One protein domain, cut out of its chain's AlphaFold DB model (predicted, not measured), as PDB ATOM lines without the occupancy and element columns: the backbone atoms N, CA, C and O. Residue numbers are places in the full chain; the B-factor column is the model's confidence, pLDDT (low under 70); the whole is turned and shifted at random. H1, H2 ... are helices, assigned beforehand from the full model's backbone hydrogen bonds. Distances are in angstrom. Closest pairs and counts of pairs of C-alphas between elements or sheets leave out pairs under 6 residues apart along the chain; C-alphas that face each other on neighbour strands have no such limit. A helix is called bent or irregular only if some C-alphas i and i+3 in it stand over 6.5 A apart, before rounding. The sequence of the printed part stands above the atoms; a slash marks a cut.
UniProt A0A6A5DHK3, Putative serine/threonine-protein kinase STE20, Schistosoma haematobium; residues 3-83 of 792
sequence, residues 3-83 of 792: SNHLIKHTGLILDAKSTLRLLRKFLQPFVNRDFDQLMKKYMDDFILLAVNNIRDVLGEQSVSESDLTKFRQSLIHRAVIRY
ATOM      1  N   SER A   3     -29.921 -45.381 -52.050       48.81
ATOM      2  CA  SER A   3     -28.933 -46.191 -51.311       48.81
ATOM      3  C   SER A   3     -29.426 -47.576 -50.864       48.81
ATOM      4  O   SER A   3     -28.640 -48.519 -50.812       48.81
ATOM      5  N   ASN A   4     -30.729 -47.738 -50.598       45.47
ATOM      6  CA  ASN A   4     -31.300 -49.017 -50.155       45.47
ATOM      7  C   ASN A   4     -31.461 -50.055 -51.281       45.47
ATOM      8  O   ASN A   4     -31.819 -51.195 -50.984       45.47
ATOM      9  N   HIS A   5     -31.229 -49.686 -52.549       43.09
ATOM     10  CA  HIS A   5     -31.344 -50.620 -53.672       43.09
ATOM     11  C   HIS A   5     -30.007 -51.280 -54.039       43.09
ATOM     12  O   HIS A   5     -30.000 -52.480 -54.294       43.09
ATOM     13  N   LEU A   6     -28.875 -50.559 -53.989       45.62
ATOM     14  CA  LEU A   6     -27.553 -51.168 -54.233       45.62
ATOM     15  C   LEU A   6     -27.200 -52.216 -53.166       45.62
ATOM     16  O   LEU A   6     -26.767 -53.315 -53.503       45.62
ATOM     17  N   ILE A   7     -27.476 -51.912 -51.890       52.16
ATOM     18  CA  ILE A   7     -27.172 -52.786 -50.738       52.16
ATOM     19  C   ILE A   7     -27.872 -54.160 -50.838       52.16
ATOM     20  O   ILE A   7     -27.437 -55.118 -50.208       52.16
ATOM     21  N   LYS A   8     -28.940 -54.288 -51.644       45.94
ATOM     22  CA  LYS A   8     -29.688 -55.544 -51.824       45.94
ATOM     23  C   LYS A   8     -29.205 -56.438 -52.970       45.94
ATOM     24  O   LYS A   8     -29.621 -57.592 -53.007       45.94
ATOM     25  N   HIS A   9     -28.377 -55.936 -53.891       45.81
ATOM     26  CA  HIS A   9     -27.890 -56.726 -55.035       45.81
ATOM     27  C   HIS A   9     -26.432 -57.172 -54.897       45.81
ATOM     28  O   HIS A   9     -26.055 -58.188 -55.475       45.81
ATOM     29  N   THR A  10     -25.627 -56.504 -54.070       49.19
ATOM     30  CA  THR A  10     -24.384 -57.107 -53.576       49.19
ATOM     31  C   THR A  10     -24.738 -58.218 -52.589       49.19
ATOM     32  O   THR A  10     -25.146 -57.922 -51.467       49.19
ATOM     33  N   GLY A  11     -24.567 -59.485 -52.982       51.62
ATOM     34  CA  GLY A  11     -24.831 -60.685 -52.165       51.62
ATOM     35  C   GLY A  11     -23.882 -60.889 -50.975       51.62
ATOM     36  O   GLY A  11     -23.537 -62.017 -50.636       51.62
ATOM     37  N   LEU A  12     -23.426 -59.802 -50.356       49.28
ATOM     38  CA  LEU A  12     -22.566 -59.808 -49.186       49.28
ATOM     39  C   LEU A  12     -23.428 -59.909 -47.929       49.28
ATOM     40  O   LEU A  12     -24.255 -59.037 -47.656       49.28
ATOM     41  N   ILE A  13     -23.164 -60.927 -47.108       57.78
ATOM     42  CA  ILE A  13     -23.551 -60.921 -45.694       57.78
ATOM     43  C   ILE A  13     -22.683 -59.854 -45.020       57.78
ATOM     44  O   ILE A  13     -21.595 -60.130 -44.517       57.78
ATOM     45  N   LEU A  14     -23.128 -58.598 -45.109       62.38
ATOM     46  CA  LEU A  14     -22.361 -57.446 -44.657       62.38
ATOM     47  C   LEU A  14     -22.420 -57.378 -43.128       62.38
ATOM     48  O   LEU A  14     -23.312 -56.752 -42.553       62.38
ATOM     49  N   ASP A  15     -21.466 -58.069 -42.497       77.06
ATOM     50  CA  ASP A  15     -21.201 -58.100 -41.054       77.06
ATOM     51  C   ASP A  15     -21.592 -56.777 -40.374       77.06
ATOM     52  O   ASP A  15     -21.280 -55.691 -40.868       77.06
ATOM     53  N   ALA A  16     -22.267 -56.857 -39.224       79.06
ATOM     54  CA  ALA A  16     -22.769 -55.691 -38.503       79.06
ATOM     55  C   ALA A  16     -21.677 -54.629 -38.263       79.06
ATOM     56  O   ALA A  16     -21.943 -53.434 -38.392       79.06
ATOM     57  N   LYS A  17     -20.429 -55.043 -38.003       83.38
ATOM     58  CA  LYS A  17     -19.278 -54.138 -37.837       83.38
ATOM     59  C   LYS A  17     -18.881 -53.457 -39.155       83.38
ATOM     60  O   LYS A  17     -18.488 -52.291 -39.150       83.38
ATOM     61  N   SER A  18     -19.024 -54.142 -40.283       82.38
ATOM     62  CA  SER A  18     -18.800 -53.614 -41.636       82.38
ATOM     63  C   SER A  18     -19.930 -52.683 -42.103       82.38
ATOM     64  O   SER A  18     -19.652 -51.606 -42.629       82.38
ATOM     65  N   THR A  19     -21.188 -53.008 -41.794       88.19
ATOM     66  CA  THR A  19     -22.341 -52.110 -41.996       88.19
ATOM     67  C   THR A  19     -22.197 -50.824 -41.167       88.19
ATOM     68  O   THR A  19     -22.367 -49.724 -41.695       88.19
ATOM     69  N   LEU A  20     -21.784 -50.926 -39.896       88.56
ATOM     70  CA  LEU A  20     -21.501 -49.763 -39.042       88.56
ATOM     71  C   LEU A  20     -20.305 -48.929 -39.535       88.56
ATOM     72  O   LEU A  20     -20.342 -47.704 -39.437       88.56
ATOM     73  N   ARG A  21     -19.265 -49.551 -40.110       87.94
ATOM     74  CA  ARG A  21     -18.152 -48.830 -40.761       87.94
ATOM     75  C   ARG A  21     -18.616 -48.034 -41.983       87.94
ATOM     76  O   ARG A  21     -18.188 -46.893 -42.144       87.94
ATOM     77  N   LEU A  22     -19.493 -48.602 -42.814       88.62
ATOM     78  CA  LEU A  22     -20.061 -47.905 -43.970       88.62
ATOM     79  C   LEU A  22     -20.946 -46.727 -43.531       88.62
ATOM     80  O   LEU A  22     -20.789 -45.623 -44.050       88.62
ATOM     81  N   LEU A  23     -21.796 -46.931 -42.517       90.75
ATOM     82  CA  LEU A  23     -22.601 -45.868 -41.909       90.75
ATOM     83  C   LEU A  23     -21.721 -44.758 -41.316       90.75
ATOM     84  O   LEU A  23     -21.967 -43.584 -41.586       90.75
ATOM     85  N   ARG A  24     -20.651 -45.105 -40.582       92.06
ATOM     86  CA  ARG A  24     -19.673 -44.121 -40.093       92.06
ATOM     87  C   ARG A  24     -19.063 -43.335 -41.249       92.06
ATOM     88  O   ARG A  24     -19.045 -42.116 -41.171       92.06
ATOM     89  N   LYS A  25     -18.600 -43.991 -42.320       91.69
ATOM     90  CA  LYS A  25     -17.997 -43.306 -43.481       91.69
ATOM     91  C   LYS A  25     -18.978 -42.339 -44.161       91.69
ATOM     92  O   LYS A  25     -18.549 -41.288 -44.621       91.69
ATOM     93  N   PHE A  26     -20.271 -42.668 -44.190       93.62
ATOM     94  CA  PHE A  26     -21.320 -41.790 -44.718       93.62
ATOM     95  C   PHE A  26     -21.635 -40.596 -43.798       93.62
ATOM     96  O   PHE A  26     -21.857 -39.494 -44.288       93.62
ATOM     97  N   LEU A  27     -21.630 -40.790 -42.474       92.75
ATOM     98  CA  LEU A  27     -21.908 -39.727 -41.499       92.75
ATOM     99  C   LEU A  27     -20.699 -38.821 -41.215       92.75
ATOM    100  O   LEU A  27     -20.887 -37.654 -40.882       92.75
ATOM    101  N   GLN A  28     -19.470 -39.328 -41.371       91.31
ATOM    102  CA  GLN A  28     -18.225 -38.609 -41.076       91.31
ATOM    103  C   GLN A  28     -18.143 -37.193 -41.688       91.31
ATOM    104  O   GLN A  28     -17.792 -36.298 -40.932       91.31
ATOM    105  N   PRO A  29     -18.487 -36.912 -42.967       93.12
ATOM    106  CA  PRO A  29     -18.429 -35.542 -43.496       93.12
ATOM    107  C   PRO A  29     -19.405 -34.569 -42.814       93.12
ATOM    108  O   PRO A  29     -19.053 -33.412 -42.605       93.12
ATOM    109  N   PHE A  30     -20.601 -35.025 -42.425       93.50
ATOM    110  CA  PHE A  30     -21.573 -34.193 -41.703       93.50
ATOM    111  C   PHE A  30     -21.103 -33.923 -40.269       93.50
ATOM    112  O   PHE A  30     -21.069 -32.777 -39.834       93.50
ATOM    113  N   VAL A  31     -20.654 -34.974 -39.572       90.88
ATOM    114  CA  VAL A  31     -20.104 -34.873 -38.211       90.88
ATOM    115  C   VAL A  31     -18.856 -33.990 -38.179       90.88
ATOM    116  O   VAL A  31     -18.720 -33.195 -37.257       90.88
ATOM    117  N   ASN A  32     -17.978 -34.091 -39.183       90.56
ATOM    118  CA  ASN A  32     -16.820 -33.211 -39.322       90.56
ATOM    119  C   ASN A  32     -17.266 -31.757 -39.491       90.56
ATOM    120  O   ASN A  32     -16.888 -30.941 -38.671       90.56
ATOM    121  N   ARG A  33     -18.130 -31.440 -40.467       94.00
ATOM    122  CA  ARG A  33     -18.600 -30.063 -40.707       94.00
ATOM    123  C   ARG A  33     -19.190 -29.416 -39.449       94.00
ATOM    124  O   ARG A  33     -18.872 -28.273 -39.134       94.00
ATOM    125  N   ASP A  34     -20.043 -30.147 -38.738       91.06
ATOM    126  CA  ASP A  34     -20.728 -29.639 -37.548       91.06
ATOM    127  C   ASP A  34     -19.750 -29.495 -36.362       91.06
ATOM    128  O   ASP A  34     -19.857 -28.558 -35.570       91.06
ATOM    129  N   PHE A  35     -18.745 -30.376 -36.275       88.56
ATOM    130  CA  PHE A  35     -17.633 -30.262 -35.329       88.56
ATOM    131  C   PHE A  35     -16.687 -29.103 -35.671       88.56
ATOM    132  O   PHE A  35     -16.301 -28.364 -34.775       88.56
ATOM    133  N   ASP A  36     -16.345 -28.895 -36.941       88.56
ATOM    134  CA  ASP A  36     -15.463 -27.821 -37.403       88.56
ATOM    135  C   ASP A  36     -16.125 -26.449 -37.185       88.56
ATOM    136  O   ASP A  36     -15.463 -25.501 -36.767       88.56
ATOM    137  N   GLN A  37     -17.451 -26.350 -37.362       90.88
ATOM    138  CA  GLN A  37     -18.230 -25.159 -37.007       90.88
ATOM    139  C   GLN A  37     -18.233 -24.899 -35.489       90.88
ATOM    140  O   GLN A  37     -18.040 -23.759 -35.061       90.88
ATOM    141  N   LEU A  38     -18.425 -25.943 -34.670       89.38
ATOM    142  CA  LEU A  38     -18.346 -25.849 -33.208       89.38
ATOM    143  C   LEU A  38     -16.943 -25.413 -32.760       89.38
ATOM    144  O   LEU A  38     -16.803 -24.500 -31.948       89.38
ATOM    145  N   MET A  39     -15.909 -26.045 -33.315       87.38
ATOM    146  CA  MET A  39     -14.515 -25.749 -33.015       87.38
ATOM    147  C   MET A  39     -14.137 -24.342 -33.431       87.38
ATOM    148  O   MET A  39     -13.529 -23.660 -32.618       87.38
ATOM    149  N   LYS A  40     -14.515 -23.886 -34.633       88.44
ATOM    150  CA  LYS A  40     -14.242 -22.512 -35.062       88.44
ATOM    151  C   LYS A  40     -14.782 -21.511 -34.043       88.44
ATOM    152  O   LYS A  40     -14.021 -20.662 -33.602       88.44
ATOM    153  N   LYS A  41     -16.029 -21.668 -33.582       90.00
ATOM    154  CA  LYS A  41     -16.582 -20.774 -32.556       90.00
ATOM    155  C   LYS A  41     -15.716 -20.734 -31.287       90.00
ATOM    156  O   LYS A  41     -15.374 -19.655 -30.831       90.00
ATOM    157  N   TYR A  42     -15.314 -21.881 -30.736       87.81
ATOM    158  CA  TYR A  42     -14.461 -21.898 -29.535       87.81
ATOM    159  C   TYR A  42     -13.003 -21.470 -29.789       87.81
ATOM    160  O   TYR A  42     -12.339 -21.011 -28.857       87.81
ATOM    161  N   MET A  43     -12.496 -21.609 -31.020       85.81
ATOM    162  CA  MET A  43     -11.223 -21.010 -31.434       85.81
ATOM    163  C   MET A  43     -11.333 -19.486 -31.391       85.81
ATOM    164  O   MET A  43     -10.557 -18.863 -30.679       85.81
ATOM    165  N   ASP A  44     -12.322 -18.918 -32.079       85.25
ATOM    166  CA  ASP A  44     -12.499 -17.473 -32.229       85.25
ATOM    167  C   ASP A  44     -12.859 -16.799 -30.881       85.25
ATOM    168  O   ASP A  44     -12.224 -15.816 -30.505       85.25
ATOM    169  N   ASP A  45     -13.811 -17.357 -30.117       85.06
ATOM    170  CA  ASP A  45     -14.339 -16.768 -28.870       85.06
ATOM    171  C   ASP A  45     -13.338 -16.778 -27.688       85.06
ATOM    172  O   ASP A  45     -13.411 -15.912 -26.816       85.06
ATOM    173  N   PHE A  46     -12.456 -17.787 -27.590       86.69
ATOM    174  CA  PHE A  46     -11.658 -18.036 -26.371       86.69
ATOM    175  C   PHE A  46     -10.192 -18.381 -26.631       86.69
ATOM    176  O   PHE A  46      -9.300 -17.830 -25.984       86.69
ATOM    177  N   ILE A  47      -9.917 -19.336 -27.527       86.81
ATOM    178  CA  ILE A  47      -8.554 -19.866 -27.665       86.81
ATOM    179  C   ILE A  47      -7.658 -18.895 -28.433       86.81
ATOM    180  O   ILE A  47      -6.507 -18.738 -28.051       86.81
ATOM    181  N   LEU A  48      -8.163 -18.188 -29.447       85.75
ATOM    182  CA  LEU A  48      -7.389 -17.176 -30.166       85.75
ATOM    183  C   LEU A  48      -7.036 -15.989 -29.255       85.75
ATOM    184  O   LEU A  48      -5.913 -15.507 -29.319       85.75
ATOM    185  N   LEU A  49      -7.931 -15.593 -28.342       86.56
ATOM    186  CA  LEU A  49      -7.622 -14.601 -27.305       86.56
ATOM    187  C   LEU A  49      -6.489 -15.086 -26.386       86.56
ATOM    188  O   LEU A  49      -5.516 -14.369 -26.182       86.56
ATOM    189  N   ALA A  50      -6.554 -16.328 -25.895       88.38
ATOM    190  CA  ALA A  50      -5.473 -16.903 -25.091       88.38
ATOM    191  C   ALA A  50      -4.144 -17.021 -25.871       88.38
ATOM    192  O   ALA A  50      -3.078 -16.815 -25.304       88.38
ATOM    193  N   VAL A  51      -4.202 -17.328 -27.169       88.00
ATOM    194  CA  VAL A  51      -3.035 -17.434 -28.061       88.00
ATOM    195  C   VAL A  51      -2.409 -16.071 -28.336       88.00
ATOM    196  O   VAL A  51      -1.186 -15.972 -28.335       88.00
ATOM    197  N   ASN A  52      -3.220 -15.030 -28.522       87.69
ATOM    198  CA  ASN A  52      -2.737 -13.659 -28.652       87.69
ATOM    199  C   ASN A  52      -2.060 -13.223 -27.349       87.69
ATOM    200  O   ASN A  52      -0.879 -12.914 -27.387       87.69
ATOM    201  N   ASN A  53      -2.705 -13.397 -26.188       88.94
ATOM    202  CA  ASN A  53      -2.096 -13.089 -24.887       88.94
ATOM    203  C   ASN A  53      -0.745 -13.810 -24.658       88.94
ATOM    204  O   ASN A  53       0.148 -13.265 -24.017       88.94
ATOM    205  N   ILE A  54      -0.576 -15.042 -25.164       88.88
ATOM    206  CA  ILE A  54       0.706 -15.769 -25.109       88.88
ATOM    207  C   ILE A  54       1.735 -15.141 -26.063       88.88
ATOM    208  O   ILE A  54       2.892 -14.972 -25.680       88.88
ATOM    209  N   ARG A  55       1.326 -14.757 -27.277       91.56
ATOM    210  CA  ARG A  55       2.176 -14.071 -28.266       91.56
ATOM    211  C   ARG A  55       2.592 -12.667 -27.839       91.56
ATOM    212  O   ARG A  55       3.726 -12.286 -28.101       91.56
ATOM    213  N   ASP A  56       1.729 -11.942 -27.142       88.94
ATOM    214  CA  ASP A  56       2.013 -10.599 -26.630       88.94
ATOM    215  C   ASP A  56       3.089 -10.632 -25.525       88.94
ATOM    216  O   ASP A  56       3.836  -9.673 -25.351       88.94
ATOM    217  N   VAL A  57       3.208 -11.757 -24.803       88.94
ATOM    218  CA  VAL A  57       4.181 -11.960 -23.711       88.94
ATOM    219  C   VAL A  57       5.456 -12.689 -24.164       88.94
ATOM    220  O   VAL A  57       6.532 -12.414 -23.639       88.94
ATOM    221  N   LEU A  58       5.361 -13.622 -25.119       86.06
ATOM    222  CA  LEU A  58       6.468 -14.495 -25.556       86.06
ATOM    223  C   LEU A  58       6.883 -14.300 -27.030       86.06
ATOM    224  O   LEU A  58       7.689 -15.071 -27.554       86.06
ATOM    225  N   GLY A  59       6.339 -13.290 -27.711       87.31
ATOM    226  CA  GLY A  59       6.559 -13.006 -29.131       87.31
ATOM    227  C   GLY A  59       5.649 -13.815 -30.068       87.31
ATOM    228  O   GLY A  59       5.198 -14.916 -29.745       87.31
ATOM    229  N   GLU A  60       5.399 -13.293 -31.272       80.75
ATOM    230  CA  GLU A  60       4.432 -13.840 -32.246       80.75
ATOM    231  C   GLU A  60       4.633 -15.329 -32.591       80.75
ATOM    232  O   GLU A  60       3.672 -16.066 -32.825       80.75
ATOM    233  N   GLN A  61       5.890 -15.785 -32.597       82.69
ATOM    234  CA  GLN A  61       6.283 -17.148 -32.972       82.69
ATOM    235  C   GLN A  61       6.122 -18.175 -31.834       82.69
ATOM    236  O   GLN A  61       6.309 -19.368 -32.060       82.69
ATOM    237  N   SER A  62       5.746 -17.743 -30.625       85.00
ATOM    238  CA  SER A  62       5.566 -18.611 -29.446       85.00
ATOM    239  C   SER A  62       4.456 -19.661 -29.586       85.00
ATOM    240  O   SER A  62       4.472 -20.670 -28.882       85.00
ATOM    241  N   VAL A  63       3.502 -19.457 -30.505       87.19
ATOM    242  CA  VAL A  63       2.432 -20.417 -30.808       87.19
ATOM    243  C   VAL A  63       2.298 -20.586 -32.318       87.19
ATOM    244  O   VAL A  63       1.895 -19.655 -33.022       87.19
ATOM    245  N   SER A  64       2.573 -21.792 -32.824       87.00
ATOM    246  CA  SER A  64       2.399 -22.122 -34.242       87.00
ATOM    247  C   SER A  64       1.024 -22.740 -34.538       87.00
ATOM    248  O   SER A  64       0.393 -23.349 -33.671       87.00
ATOM    249  N   GLU A  65       0.575 -22.699 -35.798       84.44
ATOM    250  CA  GLU A  65      -0.618 -23.454 -36.236       84.44
ATOM    251  C   GLU A  65      -0.422 -24.981 -36.066       84.44
ATOM    252  O   GLU A  65      -1.394 -25.728 -35.916       84.44
ATOM    253  N   SER A  66       0.827 -25.469 -35.988       88.69
ATOM    254  CA  SER A  66       1.101 -26.867 -35.624       88.69
ATOM    255  C   SER A  66       0.680 -27.173 -34.180       88.69
ATOM    256  O   SER A  66       0.219 -28.274 -33.890       88.69
ATOM    257  N   ASP A  67       0.767 -26.203 -33.270       87.19
ATOM    258  CA  ASP A  67       0.381 -26.359 -31.864       87.19
ATOM    259  C   ASP A  67      -1.125 -26.186 -31.677       87.19
ATOM    260  O   ASP A  67      -1.745 -26.949 -30.934       87.19
ATOM    261  N   LEU A  68      -1.750 -25.291 -32.446       86.19
ATOM    262  CA  LEU A  68      -3.210 -25.180 -32.514       86.19
ATOM    263  C   LEU A  68      -3.850 -26.452 -33.089       86.19
ATOM    264  O   LEU A  68      -4.860 -26.931 -32.570       86.19
ATOM    265  N   THR A  69      -3.243 -27.078 -34.099       86.00
ATOM    266  CA  THR A  69      -3.721 -28.370 -34.620       86.00
ATOM    267  C   THR A  69      -3.466 -29.533 -33.652       86.00
ATOM    268  O   THR A  69      -4.375 -30.348 -33.469       86.00
ATOM    269  N   LYS A  70      -2.326 -29.581 -32.938       87.94
ATOM    270  CA  LYS A  70      -2.108 -30.511 -31.801       87.94
ATOM    271  C   LYS A  70      -3.162 -30.316 -30.700       87.94
ATOM    272  O   LYS A  70      -3.713 -31.297 -30.203       87.94
ATOM    273  N   PHE A  71      -3.502 -29.071 -30.352       88.69
ATOM    274  CA  PHE A  71      -4.540 -28.746 -29.368       88.69
ATOM    275  C   PHE A  71      -5.923 -29.245 -29.813       88.69
ATOM    276  O   PHE A  71      -6.589 -29.951 -29.053       88.69
ATOM    277  N   ARG A  72      -6.331 -28.963 -31.062       85.56
ATOM    278  CA  ARG A  72      -7.594 -29.464 -31.642       85.56
ATOM    279  C   ARG A  72      -7.659 -31.002 -31.584       85.56
ATOM    280  O   ARG A  72      -8.673 -31.551 -31.156       85.56
ATOM    281  N   GLN A  73      -6.573 -31.705 -31.923       87.12
ATOM    282  CA  GLN A  73      -6.482 -33.173 -31.818       87.12
ATOM    283  C   GLN A  73      -6.571 -33.678 -30.365       87.12
ATOM    284  O   GLN A  73      -7.307 -34.625 -30.086       87.12
ATOM    285  N   SER A  74      -5.873 -33.027 -29.429       89.12
ATOM    286  CA  SER A  74      -5.905 -33.347 -27.994       89.12
ATOM    287  C   SER A  74      -7.309 -33.186 -27.401       89.12
ATOM    288  O   SER A  74      -7.773 -34.048 -26.649       89.12
ATOM    289  N   LEU A  75      -8.040 -32.139 -27.796       87.00
ATOM    290  CA  LEU A  75      -9.422 -31.915 -27.371       87.00
ATOM    291  C   LEU A  75     -10.369 -33.016 -27.880       87.00
ATOM    292  O   LEU A  75     -11.158 -33.544 -27.096       87.00
ATOM    293  N   ILE A  76     -10.244 -33.424 -29.152       86.31
ATOM    294  CA  ILE A  76     -10.985 -34.573 -29.709       86.31
ATOM    295  C   ILE A  76     -10.664 -35.845 -28.918       86.31
ATOM    296  O   ILE A  76     -11.575 -36.573 -28.528       86.31
ATOM    297  N   HIS A  77      -9.386 -36.115 -28.649       85.00
ATOM    298  CA  HIS A  77      -8.954 -37.316 -27.935       85.00
ATOM    299  C   HIS A  77      -9.510 -37.370 -26.500       85.00
ATOM    300  O   HIS A  77     -10.090 -38.380 -26.101       85.00
ATOM    301  N   ARG A  78      -9.449 -36.254 -25.761       85.50
ATOM    302  CA  ARG A  78     -10.053 -36.110 -24.423       85.50
ATOM    303  C   ARG A  78     -11.575 -36.304 -24.450       85.50
ATOM    304  O   ARG A  78     -12.119 -36.976 -23.574       85.50
ATOM    305  N   ALA A  79     -12.264 -35.776 -25.464       85.69
ATOM    306  CA  ALA A  79     -13.699 -35.999 -25.645       85.69
ATOM    307  C   ALA A  79     -14.024 -37.475 -25.947       85.69
ATOM    308  O   ALA A  79     -14.960 -38.025 -25.365       85.69
ATOM    309  N   VAL A  80     -13.229 -38.142 -26.793       84.94
ATOM    310  CA  VAL A  80     -13.375 -39.578 -27.083       84.94
ATOM    311  C   VAL A  80     -13.223 -40.407 -25.809       84.94
ATOM    312  O   VAL A  80     -14.109 -41.208 -25.537       84.94
ATOM    313  N   ILE A  81     -12.193 -40.171 -24.988       84.31
ATOM    314  CA  ILE A  81     -12.009 -40.881 -23.706       84.31
ATOM    315  C   ILE A  81     -13.219 -40.683 -22.777       84.31
ATOM    316  O   ILE A  81     -13.674 -41.636 -22.147       84.31
ATOM    317  N   ARG A  82     -13.779 -39.467 -22.705       80.25
ATOM    318  CA  ARG A  82     -14.887 -39.149 -21.785       80.25
ATOM    319  C   ARG A  82     -16.211 -39.837 -22.144       80.25
ATOM    320  O   ARG A  82     -16.969 -40.181 -21.241       80.25
ATOM    321  N   TYR A  83     -16.502 -40.025 -23.433       76.88
ATOM    322  CA  TYR A  83     -17.755 -40.642 -23.903       76.88
ATOM    323  C   TYR A  83     -17.607 -42.108 -24.334       76.88
ATOM    324  O   TYR A  83     -18.585 -42.857 -24.331       76.88
TER     325      TYR A  83
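This is residues 3 to 83 of the 792 residues of the protein "Putative serine/threonine-protein kinase STE20" of Schistosoma haematobium (UniProt A0A6A5DHK3). One long bent helix, H2, makes most of the length of an extended, rod-like outline, and H3 folds back from its last end, passing the arm H2a at a slant with few contacts. At the other end residues 3 to 13, which hold the four-residue helix H1, stick out as a loose tail. The printed part has 81 residues with three named helices, in the order H1, H2, H3, and no named strand; the class is all helix. The whole is extended, with a radius of gyration of the C-alphas of 19.7 A and spans of 63 by 21 by 21 A.

H1 is residues 3 to 6, with C-alpha 3 at (-28.933, -46.191, -51.311). H2 is residues 16 to 58; by its hydrogen bonds it was assigned as one helix, but it is bent, with C-alphas 45 and 48 lying 7.1 A apart. Its arm H2a, residues 16 to 45, begins with C-alpha 16 at (-22.769, -55.691, -38.503) and is 41.0 A from first to last C-alpha. H2a is itself irregular, with C-alphas 26 and 29 lying 7.0 A apart, and has a kink of 46 degrees near residue 28. The arm H2b, residues 48 to 58, is 14.8 A long; residues 46 and 47 belong to neither arm. H3 is residues 65 to 83, 27.2 A long, and ends with C-alpha 83 at (-17.755, -40.642, -23.903).

H1 is apart from H2a, H2b and H3. H2a and H2b stand at a steep tilt of 60 degrees and are near each other, with 5 pairs of C-alphas within 10 A. H2b and H3 are apart. H3 and H2a are close but not clearly touching, with 1 pair of C-alphas within 8 A; their closest C-alphas, those of Met 39 and Arg 72, are 8.0 A apart. These two run opposite ways at a steep tilt of 55 degrees. Every O i to N i+4 pair in H3 is within hydrogen-bond range, against 24 of 26 in H2a and 6 of 7 in H2b, while H1 is too short for such a pair.

The two C-alphas farthest apart, those of Gly 11 and Val 57, are 63.4 A apart. Residues 23 to 34 of H2 and residues 77 to 83 of H3 are among the stretches that stand free. The printed part has no cut, and the links from H1 to H2 and from H2 to H3 are both short. The mean pLDDT of the printed part is 81.8, and residues 3 to 14 of the model are under 70.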